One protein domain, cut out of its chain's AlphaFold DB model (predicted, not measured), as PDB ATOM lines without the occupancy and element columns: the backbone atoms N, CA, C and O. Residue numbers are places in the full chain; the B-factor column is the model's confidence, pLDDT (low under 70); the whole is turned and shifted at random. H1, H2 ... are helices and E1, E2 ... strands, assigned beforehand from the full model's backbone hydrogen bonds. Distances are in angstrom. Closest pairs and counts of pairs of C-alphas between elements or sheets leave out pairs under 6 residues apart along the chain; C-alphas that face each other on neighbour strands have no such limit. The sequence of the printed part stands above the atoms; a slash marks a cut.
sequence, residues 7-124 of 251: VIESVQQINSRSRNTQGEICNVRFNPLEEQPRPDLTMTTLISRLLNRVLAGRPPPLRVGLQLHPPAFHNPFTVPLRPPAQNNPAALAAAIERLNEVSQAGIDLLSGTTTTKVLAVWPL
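Overview. This is residues 7 to 124 of the 251 residues of an uncharacterized protein of Meloidogyne hapla (UniProt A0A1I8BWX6). A twisted sheet of five strands has two helices over one of its faces, while no named helix covers the other face. H2 runs over the E3 and E4 part of the sheet, and H1, crossing its direction steeply, reaches toward E2, E5 and E1 with residues 46 to 54. The printed part has 118 residues, with E1, E2, H1, E3, E4, H2 and E5 along the chain; the sheet's order is E1, E2, E5, E3, E4, all antiparallel. The class is mixed, helices and strands, in two layers, the sheet and the helices H1 and H2 on one face. The whole is compact, with a radius of gyration of the C-alphas of 14.3 A, and spans 42 by 30 by 24 A.

Along the chain. E1, residues 7 to 16, begins at C-alpha 7 (-37.398, -14.628, 22.673) and is 26.5 A long. E2, residues 21 to 30, is 28.0 A long. H1, residues 43 to 54, begins at C-alpha 43 (-22.941, -13.105, 30.418) and is 16.2 A long. E3 is residues 63 to 69, 20.4 A, and E4 is residues 77 to 82, 15.3 A. H2, residues 89 to 102, is 20.1 A long. E5, residues 115 to 123, is 26.9 A long and ends at C-alpha 123 (-45.883, 1.015, 41.467).

Arrangement. E1 and E2 form a hairpin at the sheet's edge strand E1, with N 12 and O 25 at 2.8 A, within hydrogen-bond range. E2 and E5 are antiparallel neighbours, with N 24 and O 120 at 2.8 A, within hydrogen-bond range. E5 and E3 have N 65 and O 119 at 2.8 A. E3 and the edge strand E4 form a second hairpin, with N 68 and O 77 at 2.8 A. E2, H1, E3 and E4, H2, E5 are split strand-helix-strand units, two strands running the same way with another strand between them in the sheet; both crossovers are right-handed. H1 is on the sheet at a height of 7.7 A, only just over none of the strands, with 2 C-alphas falling on E2 and 2 on E5; its closest C-alphas to E2 are those of Val 54 and Cys 26, 7.1 A apart. H2, on the same face, has a height of 10.3 A and lies over E3 and E4, only just along the strands, at 29 degrees to E4 on the local plane; the closest C-alphas of H2 and E4 are those of Leu 92 and Val 79, 7.5 A. H2 touches H1 with residues 89 to 94 alone, at a steep tilt of 49 degrees, opposite ways; the closest C-alphas are those of Ser 48 and Pro 89, 5.1 A. In H1 and H2 every O i to N i+4 pair is within hydrogen-bond range.

Size, cuts and confidence. The two C-alphas farthest apart, of Ser 18 and Glu 34, are 45.4 A from each other. The printed part has no cut. The links E2 to H1 and H2 to E5 are long, 12 residues each. The mean pLDDT of the printed part is 79.5; residues 15 to 21, 36 to 40, 102 to 106 and 124 are under 70.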
ATOM      1  N   VAL A   7     -36.020 -15.003  22.975       87.69
ATOM      2  CA  VAL A   7     -37.398 -14.628  22.673       87.69
ATOM      3  C   VAL A   7     -38.186 -14.553  23.980       87.69
ATOM      4  O   VAL A   7     -38.043 -15.402  24.860       87.69
ATOM      5  N   ILE A   8     -39.023 -13.523  24.116       88.62
ATOM      6  CA  ILE A   8     -40.014 -13.442  25.195       88.62
ATOM      7  C   ILE A   8     -41.221 -14.267  24.750       88.62
ATOM      8  O   ILE A   8     -41.921 -13.877  23.819       88.62
ATOM      9  N   GLU A   9     -41.449 -15.409  25.391       86.50
ATOM     10  CA  GLU A   9     -42.500 -16.354  24.996       86.50
ATOM     11  C   GLU A   9     -43.869 -15.936  25.524       86.50
ATOM     12  O   GLU A   9     -44.886 -16.074  24.850       86.50
ATOM     13  N   SER A  10     -43.905 -15.415  26.749       85.00
ATOM     14  CA  SER A  10     -45.132 -14.912  27.357       85.00
ATOM     15  C   SER A  10     -44.835 -13.914  28.465       85.00
ATOM     16  O   SER A  10     -43.765 -13.914  29.076       85.00
ATOM     17  N   VAL A  11     -45.816 -13.057  28.734       84.31
ATOM     18  CA  VAL A  11     -45.791 -12.104  29.842       84.31
ATOM     19  C   VAL A  11     -47.039 -12.330  30.678       84.31
ATOM     20  O   VAL A  11     -48.156 -12.226  30.178       84.31
ATOM     21  N   GLN A  12     -46.846 -12.638  31.954       79.38
ATOM     22  CA  GLN A  12     -47.919 -12.784  32.923       79.38
ATOM     23  C   GLN A  12     -47.914 -11.586  33.866       79.38
ATOM     24  O   GLN A  12     -46.918 -11.319  34.537       79.38
ATOM     25  N   GLN A  13     -49.039 -10.882  33.949       76.56
ATOM     26  CA  GLN A  13     -49.211  -9.796  34.910       76.56
ATOM     27  C   GLN A  13     -49.596 -10.338  36.286       76.56
ATOM     28  O   GLN A  13     -50.453 -11.211  36.419       76.56
ATOM     29  N   ILE A  14     -48.979  -9.774  37.319       71.75
ATOM     30  CA  ILE A  14     -49.243 -10.051  38.727       71.75
ATOM     31  C   ILE A  14     -49.561  -8.728  39.402       71.75
ATOM     32  O   ILE A  14     -48.678  -8.002  39.847       71.75
ATOM     33  N   ASN A  15     -50.843  -8.405  39.499       66.38
ATOM     34  CA  ASN A  15     -51.265  -7.172  40.146       66.38
ATOM     35  C   ASN A  15     -51.448  -7.400  41.643       66.38
ATOM     36  O   ASN A  15     -52.197  -8.277  42.069       66.38
ATOM     37  N   SER A  16     -50.805  -6.564  42.451       55.19
ATOM     38  CA  SER A  16     -50.997  -6.522  43.894       55.19
ATOM     39  C   SER A  16     -51.578  -5.166  44.270       55.19
ATOM     40  O   SER A  16     -50.857  -4.221  44.583       55.19
ATOM     41  N   ARG A  17     -52.916  -5.074  44.248       53.66
ATOM     42  CA  ARG A  17     -53.642  -3.855  44.650       53.66
ATOM     43  C   ARG A  17     -53.331  -3.455  46.096       53.66
ATOM     44  O   ARG A  17     -53.155  -2.278  46.365       53.66
ATOM     45  N   SER A  18     -53.192  -4.433  46.995       42.38
ATOM     46  CA  SER A  18     -52.848  -4.214  48.408       42.38
ATOM     47  C   SER A  18     -51.452  -3.624  48.615       42.38
ATOM     48  O   SER A  18     -51.265  -2.789  49.488       42.38
ATOM     49  N   ARG A  19     -50.475  -4.022  47.794       51.19
ATOM     50  CA  ARG A  19     -49.108  -3.485  47.839       51.19
ATOM     51  C   ARG A  19     -48.915  -2.291  46.911       51.19
ATOM     52  O   ARG A  19     -47.777  -1.901  46.689       51.19
ATOM     53  N   ASN A  20     -49.997  -1.781  46.316       63.62
ATOM     54  CA  ASN A  20     -49.980  -0.772  45.262       63.62
ATOM     55  C   ASN A  20     -48.878  -1.030  44.215       63.62
ATOM     56  O   ASN A  20     -48.142  -0.124  43.833       63.62
ATOM     57  N   THR A  21     -48.726  -2.283  43.776       69.44
ATOM     58  CA  THR A  21     -47.684  -2.678  42.822       69.44
ATOM     59  C   THR A  21     -48.235  -3.524  41.688       69.44
ATOM     60  O   THR A  21     -49.109  -4.375  41.870       69.44
ATOM     61  N   GLN A  22     -47.696  -3.288  40.499       76.56
ATOM     62  CA  GLN A  22     -47.890  -4.109  39.315       76.56
ATOM     63  C   GLN A  22     -46.612  -4.911  39.106       76.56
ATOM     64  O   GLN A  22     -45.535  -4.343  38.970       76.56
ATOM     65  N   GLY A  23     -46.723  -6.230  39.123       82.69
ATOM     66  CA  GLY A  23     -45.652  -7.151  38.784       82.69
ATOM     67  C   GLY A  23     -45.855  -7.739  37.394       82.69
ATOM     68  O   GLY A  23     -46.985  -7.902  36.940       82.69
ATOM     69  N   GLU A  24     -44.766  -8.106  36.739       83.31
ATOM     70  CA  GLU A  24     -44.785  -8.936  35.539       83.31
ATOM     71  C   GLU A  24     -43.763 -10.057  35.674       83.31
ATOM     72  O   GLU A  24     -42.651  -9.856  36.172       83.31
ATOM     73  N   ILE A  25     -44.160 -11.244  35.223       85.75
ATOM     74  CA  ILE A  25     -43.266 -12.368  34.978       85.75
ATOM     75  C   ILE A  25     -43.162 -12.529  33.468       85.75
ATOM     76  O   ILE A  25     -44.142 -12.862  32.801       85.75
ATOM     77  N   CYS A  26     -41.973 -12.299  32.930       87.69
ATOM     78  CA  CYS A  26     -41.663 -12.552  31.533       87.69
ATOM     79  C   CYS A  26     -40.979 -13.910  31.423       87.69
ATOM     80  O   CYS A  26     -39.868 -14.079  31.927       87.69
ATOM     81  N   ASN A  27     -41.639 -14.864  30.769       87.50
ATOM     82  CA  ASN A  27     -41.029 -16.137  30.407       87.50
ATOM     83  C   ASN A  27     -40.178 -15.922  29.156       87.50
ATOM     84  O   ASN A  27     -40.645 -15.359  28.160       87.50
ATOM     85  N   VAL A  28     -38.921 -16.333  29.233       90.38
ATOM     86  CA  VAL A  28     -37.908 -16.092  28.216       90.38
ATOM     87  C   VAL A  28     -37.246 -17.408  27.859       90.38
ATOM     88  O   VAL A  28     -36.827 -18.165  28.737       90.38
ATOM     89  N   ARG A  29     -37.104 -17.634  26.556       87.56
ATOM     90  CA  ARG A  29     -36.312 -18.725  26.006       87.56
ATOM     91  C   ARG A  29     -35.117 -18.145  25.275       87.56
ATOM     92  O   ARG A  29     -35.270 -17.312  24.384       87.56
ATOM     93  N   PHE A  30     -33.929 -18.567  25.673       87.75
ATOM     94  CA  PHE A  30     -32.706 -18.250  24.947       87.75
ATOM     95  C   PHE A  30     -32.611 -19.113  23.693       87.75
ATOM     96  O   PHE A  30     -33.020 -20.274  23.701       87.75
ATOM     97  N   ASN A  31     -32.097 -18.538  22.610       84.88
ATOM     98  CA  ASN A  31     -31.844 -19.301  21.396       84.88
ATOM     99  C   ASN A  31     -30.509 -20.043  21.541       84.88
ATOM    100  O   ASN A  31     -29.572 -19.452  22.101       84.88
ATOM    101  N   PRO A  32     -30.418 -21.286  21.035       82.44
ATOM    102  CA  PRO A  32     -29.177 -22.043  20.989       82.44
ATOM    103  C   PRO A  32     -28.010 -21.228  20.429       82.44
ATOM    104  O   PRO A  32     -28.213 -20.393  19.543       82.44
ATOM    105  N   LEU A  33     -26.791 -21.449  20.931       77.88
ATOM    106  CA  LEU A  33     -25.598 -20.722  20.480       77.88
ATOM    107  C   LEU A  33     -25.385 -20.846  18.961       77.88
ATOM    108  O   LEU A  33     -24.964 -19.886  18.322       77.88
ATOM    109  N   GLU A  34     -25.727 -21.994  18.376       74.94
ATOM    110  CA  GLU A  34     -25.636 -22.282  16.941       74.94
ATOM    111  C   GLU A  34     -26.528 -21.366  16.088       74.94
ATOM    112  O   GLU A  34     -26.246 -21.135  14.913       74.94
ATOM    113  N   GLU A  35     -27.590 -20.815  16.680       72.06
ATOM    114  CA  GLU A  35     -28.529 -19.893  16.036       72.06
ATOM    115  C   GLU A  35     -28.131 -18.414  16.235       72.06
ATOM    116  O   GLU A  35     -28.792 -17.506  15.722       72.06
ATOM    117  N   GLN A  36     -27.047 -18.141  16.975       67.69
ATOM    118  CA  GLN A  36     -26.589 -16.789  17.294       67.69
ATOM    119  C   GLN A  36     -25.603 -16.274  16.234       67.69
ATOM    120  O   GLN A  36     -24.540 -16.858  16.036       67.69
ATOM    121  N   PRO A  37     -25.841 -15.104  15.616       60.19
ATOM    122  CA  PRO A  37     -24.920 -14.552  14.621       60.19
ATOM    123  C   PRO A  37     -23.621 -13.973  15.215       60.19
ATOM    124  O   PRO A  37     -22.786 -13.487  14.452       60.19
ATOM    125  N   ARG A  38     -23.447 -13.947  16.550       59.44
ATOM    126  CA  ARG A  38     -22.229 -13.444  17.219       59.44
ATOM    127  C   ARG A  38     -21.911 -14.217  18.514       59.44
ATOM    128  O   ARG A  38     -22.672 -14.069  19.470       59.44
ATOM    129  N   PRO A  39     -20.784 -14.951  18.582       58.56
ATOM    130  CA  PRO A  39     -20.392 -15.742  19.755       58.56
ATOM    131  C   PRO A  39     -19.765 -14.923  20.904       58.56
ATOM    132  O   PRO A  39     -19.609 -15.443  22.002       58.56
ATOM    133  N   ASP A  40     -19.459 -13.634  20.710       63.44
ATOM    134  CA  ASP A  40     -18.683 -12.821  21.674       63.44
ATOM    135  C   ASP A  40     -19.516 -12.220  22.830       63.44
ATOM    136  O   ASP A  40     -19.184 -11.174  23.398       63.44
ATOM    137  N   LEU A  41     -20.660 -12.820  23.161       71.50
ATOM    138  CA  LEU A  41     -21.579 -12.266  24.151       71.50
ATOM    139  C   LEU A  41     -21.176 -12.688  25.564       71.50
ATOM    140  O   LEU A  41     -21.437 -13.807  25.993       71.50
ATOM    141  N   THR A  42     -20.597 -11.758  26.326       83.12
ATOM    142  CA  THR A  42     -20.384 -11.965  27.766       83.12
ATOM    143  C   THR A  42     -21.721 -12.143  28.492       83.12
ATOM    144  O   THR A  42     -22.728 -11.545  28.097       83.12
ATOM    145  N   MET A  43     -21.737 -12.897  29.599       86.19
ATOM    146  CA  MET A  43     -22.941 -13.105  30.418       86.19
ATOM    147  C   MET A  43     -23.586 -11.771  30.824       86.19
ATOM    148  O   MET A  43     -24.787 -11.568  30.665       86.19
ATOM    149  N   THR A  44     -22.772 -10.797  31.237       88.12
ATOM    150  CA  THR A  44     -23.244  -9.438  31.554       88.12
ATOM    151  C   THR A  44     -23.928  -8.764  30.358       88.12
ATOM    152  O   THR A  44     -24.963  -8.117  30.524       88.12
ATOM    153  N   THR A  45     -23.399  -8.932  29.142       87.06
ATOM    154  CA  THR A  45     -24.008  -8.381  27.921       87.06
ATOM    155  C   THR A  45     -25.331  -9.071  27.595       87.06
ATOM    156  O   THR A  45     -26.296  -8.389  27.241       87.06
ATOM    157  N   LEU A  46     -25.407 -10.398  27.748       87.56
ATOM    158  CA  LEU A  46     -26.640 -11.172  27.568       87.56
ATOM    159  C   LEU A  46     -27.733 -10.697  28.526       87.56
ATOM    160  O   LEU A  46     -28.829 -10.350  28.085       87.56
ATOM    161  N   ILE A  47     -27.417 -10.605  29.819       90.75
ATOM    162  CA  ILE A  47     -28.368 -10.153  30.838       90.75
ATOM    163  C   ILE A  47     -28.749  -8.683  30.638       90.75
ATOM    164  O   ILE A  47     -29.912  -8.321  30.804       90.75
ATOM    165  N   SER A  48     -27.812  -7.827  30.224       90.06
ATOM    166  CA  SER A  48     -28.110  -6.426  29.904       90.06
ATOM    167  C   SER A  48     -29.119  -6.315  28.760       90.06
ATOM    168  O   SER A  48     -30.134  -5.630  28.891       90.06
ATOM    169  N   ARG A  49     -28.908  -7.052  27.660       88.88
ATOM    170  CA  ARG A  49     -29.864  -7.103  26.541       88.88
ATOM    171  C   ARG A  49     -31.217  -7.651  26.979       88.88
ATOM    172  O   ARG A  49     -32.239  -7.069  26.620       88.88
ATOM    173  N   LEU A  50     -31.220  -8.711  27.787       90.62
ATOM    174  CA  LEU A  50     -32.427  -9.301  28.360       90.62
ATOM    175  C   LEU A  50     -33.241  -8.272  29.143       90.62
ATOM    176  O   LEU A  50     -34.414  -8.063  28.838       90.62
ATOM    177  N   LEU A  51     -32.621  -7.599  30.115       91.12
ATOM    178  CA  LEU A  51     -33.301  -6.598  30.930       91.12
ATOM    179  C   LEU A  51     -33.761  -5.407  30.091       91.12
ATOM    180  O   LEU A  51     -34.907  -4.990  30.227       91.12
ATOM    181  N   ASN A  52     -32.924  -4.905  29.179       89.38
ATOM    182  CA  ASN A  52     -33.305  -3.809  28.286       89.38
ATOM    183  C   ASN A  52     -34.533  -4.169  27.449       89.38
ATOM    184  O   ASN A  52     -35.425  -3.342  27.281       89.38
ATOM    185  N   ARG A  53     -34.610  -5.408  26.948       87.81
ATOM    186  CA  ARG A  53     -35.734  -5.862  26.129       87.81
ATOM    187  C   ARG A  53     -36.991  -6.118  26.954       87.81
ATOM    188  O   ARG A  53     -38.070  -5.696  26.540       87.81
ATOM    189  N   VAL A  54     -36.858  -6.781  28.103       87.31
ATOM    190  CA  VAL A  54     -37.969  -7.087  29.017       87.31
ATOM    191  C   VAL A  54     -38.566  -5.813  29.607       87.31
ATOM    192  O   VAL A  54     -39.781  -5.709  29.719       87.31
ATOM    193  N   LEU A  55     -37.736  -4.825  29.939       85.81
ATOM    194  CA  LEU A  55     -38.166  -3.555  30.526       85.81
ATOM    195  C   LEU A  55     -38.466  -2.477  29.471       85.81
ATOM    196  O   LEU A  55     -38.898  -1.382  29.825       85.81
ATOM    197  N   ALA A  56     -38.277  -2.769  28.179       85.38
ATOM    198  CA  ALA A  56     -38.529  -1.817  27.101       85.38
ATOM    199  C   ALA A  56     -39.968  -1.279  27.155       85.38
ATOM    200  O   ALA A  56     -40.924  -2.038  27.333       85.38
ATOM    201  N   GLY A  57     -40.114   0.039  26.984       77.56
ATOM    202  CA  GLY A  57     -41.414   0.719  26.981       77.56
ATOM    203  C   GLY A  57     -42.086   0.840  28.354       77.56
ATOM    204  O   GLY A  57     -43.242   1.249  28.415       77.56
ATOM    205  N   ARG A  58     -41.392   0.498  29.448       77.56
ATOM    206  CA  ARG A  58     -41.911   0.574  30.823       77.56
ATOM    207  C   ARG A  58     -41.173   1.643  31.637       77.56
ATOM    208  O   ARG A  58     -40.033   1.976  31.312       77.56
ATOM    209  N   PRO A  59     -41.791   2.187  32.702       80.88
ATOM    210  CA  PRO A  59     -41.076   3.041  33.645       80.88
ATOM    211  C   PRO A  59     -39.986   2.253  34.399       80.88
ATOM    212  O   PRO A  59     -39.996   1.016  34.386       80.88
ATOM    213  N   PRO A  60     -39.059   2.935  35.094       78.81
ATOM    214  CA  PRO A  60     -38.071   2.270  35.939       78.81
ATOM    215  C   PRO A  60     -38.745   1.365  36.991       78.81
ATOM    216  O   PRO A  60     -39.630   1.831  37.714       78.81
ATOM    217  N   PRO A  61     -38.373   0.076  37.086       81.75
ATOM    218  CA  PRO A  61     -38.951  -0.833  38.072       81.75
ATOM    219  C   PRO A  61     -38.436  -0.546  39.488       81.75
ATOM    220  O   PRO A  61     -37.282  -0.172  39.687       81.75
ATOM    221  N   LEU A  62     -39.274  -0.808  40.493       78.19
ATOM    222  CA  LEU A  62     -38.895  -0.795  41.911       78.19
ATOM    223  C   LEU A  62     -37.978  -1.962  42.250       78.19
ATOM    224  O   LEU A  62     -37.061  -1.821  43.058       78.19
ATOM    225  N   ARG A  63     -38.266  -3.139  41.682       83.38
ATOM    226  CA  ARG A  63     -37.510  -4.368  41.923       83.38
ATOM    227  C   ARG A  63     -37.453  -5.226  40.671       83.38
ATOM    228  O   ARG A  63     -38.433  -5.304  39.932       83.38
ATOM    229  N   VAL A  64     -36.320  -5.890  40.480       83.44
ATOM    230  CA  VAL A  64     -36.079  -6.852  39.400       83.44
ATOM    231  C   VAL A  64     -35.476  -8.116  39.996       83.44
ATOM    232  O   VAL A  64     -34.761  -8.054  40.994       83.44
ATOM    233  N   GLY A  65     -35.804  -9.268  39.429       88.75
ATOM    234  CA  GLY A  65     -35.347 -10.581  39.860       88.75
ATOM    235  C   GLY A  65     -35.258 -11.528  38.673       88.75
ATOM    236  O   GLY A  65     -35.772 -11.242  37.588       88.75
ATOM    237  N   LEU A  66     -34.595 -12.656  38.892       89.56
ATOM    238  CA  LEU A  66     -34.336 -13.650  37.861       89.56
ATOM    239  C   LEU A  66     -34.566 -15.036  38.446       89.56
ATOM    240  O   LEU A  66     -34.109 -15.327  39.547       89.56
ATOM    241  N   GLN A  67     -35.242 -15.896  37.703       88.00
ATOM    242  CA  GLN A  67     -35.353 -17.306  38.028       88.00
ATOM    243  C   GLN A  67     -34.922 -18.129  36.819       88.00
ATOM    244  O   GLN A  67     -35.385 -17.892  35.704       88.00
ATOM    245  N   LEU A  68     -34.032 -19.086  37.054       87.50
ATOM    246  CA  LEU A  68     -33.504 -20.010  36.062       87.50
ATOM    247  C   LEU A  68     -33.859 -21.427  36.485       87.50
ATOM    248  O   LEU A  68     -33.642 -21.816  37.631       87.50
ATOM    249  N   HIS A  69     -34.383 -22.210  35.553       84.94
ATOM    250  CA  HIS A  69     -34.664 -23.619  35.772       84.94
ATOM    251  C   HIS A  69     -33.979 -24.459  34.688       84.94
ATOM    252  O   HIS A  69     -34.563 -24.706  33.628       84.94
ATOM    253  N   PRO A  70     -32.707 -24.831  34.920       82.06
ATOM    254  CA  PRO A  70     -31.987 -25.773  34.075       82.06
ATOM    255  C   PRO A  70     -32.561 -27.188  34.233       82.06
ATOM    256  O   PRO A  70     -32.930 -27.556  35.351       82.06
ATOM    257  N   PRO A  71     -32.544 -28.029  33.184       77.81
ATOM    258  CA  PRO A  71     -33.030 -29.410  33.268       77.81
ATOM    259  C   PRO A  71     -32.300 -30.267  34.312       77.81
ATOM    260  O   PRO A  71     -32.888 -31.166  34.904       77.81
ATOM    261  N   ALA A  72     -31.016 -29.984  34.548       75.88
ATOM    262  CA  ALA A  72     -30.183 -30.726  35.492       75.88
ATOM    263  C   ALA A  72     -30.483 -30.406  36.971       75.88
ATOM    264  O   ALA A  72     -29.915 -31.034  37.863       75.88
ATOM    265  N   PHE A  73     -31.334 -29.414  37.252       73.56
ATOM    266  CA  PHE A  73     -31.575 -28.915  38.601       73.56
ATOM    267  C   PHE A  73     -32.970 -29.321  39.082       73.56
ATOM    268  O   PHE A  73     -33.974 -28.991  38.455       73.56
ATOM    269  N   HIS A  74     -33.044 -29.959  40.253       74.25
ATOM    270  CA  HIS A  74     -34.329 -30.281  40.889       74.25
ATOM    271  C   HIS A  74     -35.121 -29.026  41.279       74.25
ATOM    272  O   HIS A  74     -36.340 -29.000  41.136       74.25
ATOM    273  N   ASN A  75     -34.426 -27.980  41.737       76.19
ATOM    274  CA  ASN A  75     -35.025 -26.719  42.163       76.19
ATOM    275  C   ASN A  75     -34.549 -25.561  41.279       76.19
ATOM    276  O   ASN A  75     -33.384 -25.536  40.878       76.19
ATOM    277  N   PRO A  76     -35.409 -24.569  40.994       80.75
ATOM    278  CA  PRO A  76     -35.008 -23.409  40.217       80.75
ATOM    279  C   PRO A  76     -34.009 -22.544  40.993       80.75
ATOM    280  O   PRO A  76     -34.225 -22.186  42.154       80.75
ATOM    281  N   PHE A  77     -32.942 -22.125  40.321       82.12
ATOM    282  CA  PHE A  77     -32.065 -21.082  40.825       82.12
ATOM    283  C   PHE A  77     -32.801 -19.743  40.796       82.12
ATOM    284  O   PHE A  77     -33.307 -19.322  39.757       82.12
ATOM    285  N   THR A  78     -32.875 -19.065  41.938       83.69
ATOM    286  CA  THR A  78     -33.648 -17.828  42.069       83.69
ATOM    287  C   THR A  78     -32.779 -16.713  42.634       83.69
ATOM    288  O   THR A  78     -32.282 -16.801  43.753       83.69
ATOM    289  N   VAL A  79     -32.658 -15.626  41.875       82.00
ATOM    290  CA  VAL A  79     -32.172 -14.341  42.370       82.00
ATOM    291  C   VAL A  79     -33.377 -13.531  42.863       82.00
ATOM    292  O   VAL A  79     -34.244 -13.172  42.057       82.00
ATOM    293  N   PRO A  80     -33.466 -13.233  44.173       78.06
ATOM    294  CA  PRO A  80     -34.634 -12.579  44.752       78.06
ATOM    295  C   PRO A  80     -34.826 -11.163  44.203       78.06
ATOM    296  O   PRO A  80     -33.864 -10.483  43.845       78.06
ATOM    297  N   LEU A  81     -36.079 -10.697  44.196       79.69
ATOM    298  CA  LEU A  81     -36.453  -9.340  43.796       79.69
ATOM    299  C   LEU A  81     -35.749  -8.290  44.669       79.69
ATOM    300  O   LEU A  81     -36.048  -8.156  45.859       79.69
ATOM    301  N   ARG A  82     -34.867  -7.493  44.064       76.12
ATOM    302  CA  ARG A  82     -34.151  -6.381  44.714       76.12
ATOM    303  C   ARG A  82     -34.198  -5.123  43.848       76.12
ATOM    304  O   ARG A  82     -34.516  -5.231  42.661       76.12
ATOM    305  N   PRO A  83     -33.891  -3.935  44.404       79.94
ATOM    306  CA  PRO A  83     -33.777  -2.715  43.611       79.94
ATOM    307  C   PRO A  83     -32.823  -2.889  42.415       79.94
ATOM    308  O   PRO A  83     -31.799  -3.559  42.573       79.94
ATOM    309  N   PRO A  84     -33.087  -2.268  41.247       77.88
ATOM    310  CA  PRO A  84     -32.241  -2.411  40.055       77.88
ATOM    311  C   PRO A  84     -30.771  -2.038  40.268       77.88
ATOM    312  O   PRO A  84     -29.900  -2.595  39.613       77.88
ATOM    313  N   ALA A  85     -30.475  -1.142  41.217       74.94
ATOM    314  CA  ALA A  85     -29.099  -0.821  41.597       74.94
ATOM    315  C   ALA A  85     -28.339  -2.047  42.145       74.94
ATOM    316  O   ALA A  85     -27.150  -2.206  41.876       74.94
ATOM    317  N   GLN A  86     -29.036  -2.923  42.879       70.75
ATOM    318  CA  GLN A  86     -28.485  -4.154  43.454       70.75
ATOM    319  C   GLN A  86     -28.568  -5.337  42.483       70.75
ATOM    320  O   GLN A  86     -27.624  -6.113  42.400       70.75
ATOM    321  N   ASN A  87     -29.665  -5.459  41.728       85.31
ATOM    322  CA  ASN A  87     -29.840  -6.477  40.685       85.31
ATOM    323  C   ASN A  87     -29.586  -5.886  39.290       85.31
ATOM    324  O   ASN A  87     -30.420  -5.981  38.389       85.31
ATOM    325  N   ASN A  88     -28.429  -5.248  39.130       84.69
ATOM    326  CA  ASN A  88     -27.968  -4.761  37.833       84.69
ATOM    327  C   ASN A  88     -27.429  -5.933  36.974       84.69
ATOM    328  O   ASN A  88     -27.189  -7.021  37.509       84.69
ATOM    329  N   PRO A  89     -27.212  -5.746  35.656       88.88
ATOM    330  CA  PRO A  89     -26.754  -6.825  34.780       88.88
ATOM    331  C   PRO A  89     -25.481  -7.535  35.251       88.88
ATOM    332  O   PRO A  89     -25.402  -8.755  35.143       88.88
ATOM    333  N   ALA A  90     -24.514  -6.797  35.804       86.19
ATOM    334  CA  ALA A  90     -23.263  -7.369  36.290       86.19
ATOM    335  C   ALA A  90     -23.481  -8.220  37.551       86.19
ATOM    336  O   ALA A  90     -22.945  -9.317  37.655       86.19
ATOM    337  N   ALA A  91     -24.315  -7.755  38.486       82.38
ATOM    338  CA  ALA A  91     -24.649  -8.502  39.697       82.38
ATOM    339  C   ALA A  91     -25.409  -9.802  39.387       82.38
ATOM    340  O   ALA A  91     -25.128 -10.842  39.982       82.38
ATOM    341  N   LEU A  92     -26.347  -9.756  38.437       87.19
ATOM    342  CA  LEU A  92     -27.078 -10.938  37.982       87.19
ATOM    343  C   LEU A  92     -26.164 -11.918  37.235       87.19
ATOM    344  O   LEU A  92     -26.222 -13.113  37.508       87.19
ATOM    345  N   ALA A  93     -25.299 -11.425  36.345       89.25
ATOM    346  CA  ALA A  93     -24.319 -12.255  35.650       89.25
ATOM    347  C   ALA A  93     -23.360 -12.941  36.631       89.25
ATOM    348  O   ALA A  93     -23.217 -14.157  36.581       89.25
ATOM    349  N   ALA A  94     -22.811 -12.196  37.593       86.12
ATOM    350  CA  ALA A  94     -21.939 -12.747  38.626       86.12
ATOM    351  C   ALA A  94     -22.646 -13.805  39.493       86.12
ATOM    352  O   ALA A  94     -22.019 -14.763  39.932       86.12
ATOM    353  N   ALA A  95     -23.951 -13.658  39.751       82.69
ATOM    354  CA  ALA A  95     -24.720 -14.667  40.480       82.69
ATOM    355  C   ALA A  95     -24.851 -15.982  39.688       82.69
ATOM    356  O   ALA A  95     -24.762 -17.055  40.281       82.69
ATOM    357  N   ILE A  96     -25.033 -15.898  38.366       86.06
ATOM    358  CA  ILE A  96     -25.080 -17.060  37.466       86.06
ATOM    359  C   ILE A  96     -23.691 -17.701  37.352       86.06
ATOM    360  O   ILE A  96     -23.564 -18.916  37.459       86.06
ATOM    361  N   GLU A  97     -22.641 -16.897  37.195       84.88
ATOM    362  CA  GLU A  97     -21.256 -17.378  37.103       84.88
ATOM    363  C   GLU A  97     -20.823 -18.100  38.385       84.88
ATOM    364  O   GLU A  97     -20.345 -19.228  38.315       84.88
ATOM    365  N   ARG A  98     -21.101 -17.530  39.565       81.44
ATOM    366  CA  ARG A  98     -20.844 -18.203  40.854       81.44
ATOM    367  C   ARG A  98     -21.585 -19.526  40.983       81.44
ATOM    368  O   ARG A  98     -21.066 -20.472  41.564       81.44
ATOM    369  N   LEU A  99     -22.812 -19.609  40.471       79.44
ATOM    370  CA  LEU A  99     -23.535 -20.874  40.469       79.44
ATOM    371  C   LEU A  99     -22.849 -21.907  39.567       79.44
ATOM    372  O   LEU A  99     -22.769 -23.075  39.941       79.44
ATOM    373  N   ASN A 100     -22.340 -21.487  38.410       78.75
ATOM    374  CA  ASN A 100     -21.600 -22.360  37.501       78.75
ATOM    375  C   ASN A 100     -20.279 -22.846  38.108       78.75
ATOM    376  O   ASN A 100     -19.883 -23.975  37.854       78.75
ATOM    377  N   GLU A 101     -19.627 -22.038  38.945       77.00
ATOM    378  CA  GLU A 101     -18.426 -22.451  39.686       77.00
ATOM    379  C   GLU A 101     -18.733 -23.494  40.772       77.00
ATOM    380  O   GLU A 101     -17.943 -24.408  41.003       77.00
ATOM    381  N   VAL A 102     -19.877 -23.362  41.452       68.56
ATOM    382  CA  VAL A 102     -20.239 -24.212  42.602       68.56
ATOM    383  C   VAL A 102     -20.973 -25.490  42.179       68.56
ATOM    384  O   VAL A 102     -20.913 -26.501  42.879       68.56
ATOM    385  N   SER A 103     -21.672 -25.476  41.043       65.06
ATOM    386  CA  SER A 103     -22.425 -26.629  40.541       65.06
ATOM    387  C   SER A 103     -21.637 -27.386  39.471       65.06
ATOM    388  O   SER A 103     -21.291 -26.830  38.436       65.06
ATOM    389  N   GLN A 104     -21.408 -28.692  39.669       59.72
ATOM    390  CA  GLN A 104     -20.746 -29.539  38.657       59.72
ATOM    391  C   GLN A 104     -21.519 -29.621  37.328       59.72
ATOM    392  O   GLN A 104     -20.934 -29.953  36.302       59.72
ATOM    393  N   ALA A 105     -22.826 -29.339  37.346       64.81
ATOM    394  CA  ALA A 105     -23.680 -29.362  36.162       64.81
ATOM    395  C   ALA A 105     -23.626 -28.057  35.346       64.81
ATOM    396  O   ALA A 105     -23.824 -28.104  34.134       64.81
ATOM    397  N   GLY A 106     -23.361 -26.912  35.992       67.31
ATOM    398  CA  GLY A 106     -23.454 -25.590  35.374       67.31
ATOM    399  C   GLY A 106     -24.857 -25.233  34.853       67.31
ATOM    400  O   GLY A 106     -25.760 -26.061  34.738       67.31
ATOM    401  N   ILE A 107     -25.054 -23.958  34.535       75.00
ATOM    402  CA  ILE A 107     -26.176 -23.448  33.752       75.00
ATOM    403  C   ILE A 107     -25.644 -23.023  32.396       75.00
ATOM    404  O   ILE A 107     -24.874 -22.064  32.292       75.00
ATOM    405  N   ASP A 108     -26.155 -23.682  31.362       78.94
ATOM    406  CA  ASP A 108     -26.047 -23.215  29.991       78.94
ATOM    407  C   ASP A 108     -27.374 -22.584  29.543       78.94
ATOM    408  O   ASP A 108     -28.363 -23.268  29.240       78.94
ATOM    409  N   LEU A 109     -27.399 -21.250  29.522       81.06
ATOM    410  CA  LEU A 109     -28.534 -20.479  29.011       81.06
ATOM    411  C   LEU A 109     -28.698 -20.670  27.502       81.06
ATOM    412  O   LEU A 109     -29.824 -20.771  27.025       81.06
ATOM    413  N   LEU A 110     -27.595 -20.755  26.759       79.81
ATOM    414  CA  LEU A 110     -27.587 -20.841  25.299       79.81
ATOM    415  C   LEU A 110     -27.683 -22.289  24.799       79.81
ATOM    416  O   LEU A 110     -27.473 -22.535  23.621       79.81
ATOM    417  N   SER A 111     -28.065 -23.233  25.662       77.25
ATOM    418  CA  SER A 111     -28.522 -24.571  25.257       77.25
ATOM    419  C   SER A 111     -29.956 -24.567  24.713       77.25
ATOM    420  O   SER A 111     -30.425 -25.560  24.165       77.25
ATOM    421  N   GLY A 112     -30.709 -23.485  24.947       75.62
ATOM    422  CA  GLY A 112     -32.133 -23.382  24.616       75.62
ATOM    423  C   GLY A 112     -33.072 -24.211  25.502       75.62
ATOM    424  O   GLY A 112     -34.287 -24.144  25.328       75.62
ATOM    425  N   THR A 113     -32.538 -24.957  26.475       80.44
ATOM    426  CA  THR A 113     -33.320 -25.854  27.348       80.44
ATOM    427  C   THR A 113     -33.617 -25.266  28.729       80.44
ATOM    428  O   THR A 113     -34.536 -25.712  29.414       80.44
ATOM    429  N   THR A 114     -32.868 -24.241  29.146       83.19
ATOM    430  CA  THR A 114     -33.057 -23.587  30.446       83.19
ATOM    431  C   THR A 114     -34.276 -22.671  30.413       83.19
ATOM    432  O   THR A 114     -34.290 -21.652  29.718       83.19
ATOM    433  N   THR A 115     -35.287 -22.980  31.227       86.06
ATOM    434  CA  THR A 115     -36.447 -22.091  31.375       86.06
ATOM    435  C   THR A 115     -36.025 -20.852  32.157       86.06
ATOM    436  O   THR A 115     -35.549 -20.965  33.288       86.06
ATOM    437  N   THR A 116     -36.210 -19.664  31.579       90.00
ATOM    438  CA  THR A 116     -35.833 -18.397  32.218       90.00
ATOM    439  C   THR A 116     -37.057 -17.542  32.496       90.00
ATOM    440  O   THR A 116     -37.923 -17.370  31.643       90.00
ATOM    441  N   LYS A 117     -37.118 -16.958  33.692       91.62
ATOM    442  CA  LYS A 117     -38.141 -15.985  34.071       91.62
ATOM    443  C   LYS A 117     -37.495 -14.716  34.590       91.62
ATOM    444  O   LYS A 117     -36.713 -14.757  35.539       91.62
ATOM    445  N   VAL A 118     -37.869 -13.584  34.007       90.81
ATOM    446  CA  VAL A 118     -37.530 -12.262  34.541       90.81
ATOM    447  C   VAL A 118     -38.737 -11.734  35.293       90.81
ATOM    448  O   VAL A 118     -39.839 -11.685  34.749       90.81
ATOM    449  N   LEU A 119     -38.526 -11.348  36.548       88.69
ATOM    450  CA  LEU A 119     -39.557 -10.766  37.394       88.69
ATOM    451  C   LEU A 119     -39.275  -9.278  37.553       88.69
ATOM    452  O   LEU A 119     -38.166  -8.899  37.927       88.69
ATOM    453  N   ALA A 120     -40.273  -8.439  37.310       85.62
ATOM    454  CA  ALA A 120     -40.163  -6.997  37.485       85.62
ATOM    455  C   ALA A 120     -41.404  -6.446  38.187       85.62
ATOM    456  O   ALA A 120     -42.509  -6.942  37.984       85.62
ATOM    457  N   VAL A 121     -41.209  -5.452  39.053       82.25
ATOM    458  CA  VAL A 121     -42.275  -4.847  39.862       82.25
ATOM    459  C   VAL A 121     -42.213  -3.328  39.763       82.25
ATOM    460  O   VAL A 121     -41.154  -2.737  39.967       82.25
ATOM    461  N   TRP A 122     -43.360  -2.704  39.518       79.94
ATOM    462  CA  TRP A 122     -43.594  -1.264  39.411       79.94
ATOM    463  C   TRP A 122     -44.647  -0.812  40.426       79.94
ATOM    464  O   TRP A 122     -45.431  -1.643  40.890       79.94
ATOM    465  N   PRO A 123     -44.722   0.486  40.762       72.88
ATOM    466  CA  PRO A 123     -45.883   1.015  41.467       72.88
ATOM    467  C   PRO A 123     -47.131   0.931  40.567       72.88
ATOM    468  O   PRO A 123     -47.046   1.149  39.357       72.88
ATOM    469  N   LEU A 124     -48.298   0.625  41.142       65.69
ATOM    470  CA  LEU A 124     -49.578   0.787  40.449       65.69
ATOM    471  C   LEU A 124     -49.753   2.287  40.160       65.69
ATOM    472  O   LEU A 124     -49.481   3.120  41.026       65.69
TER     473      LEU A 124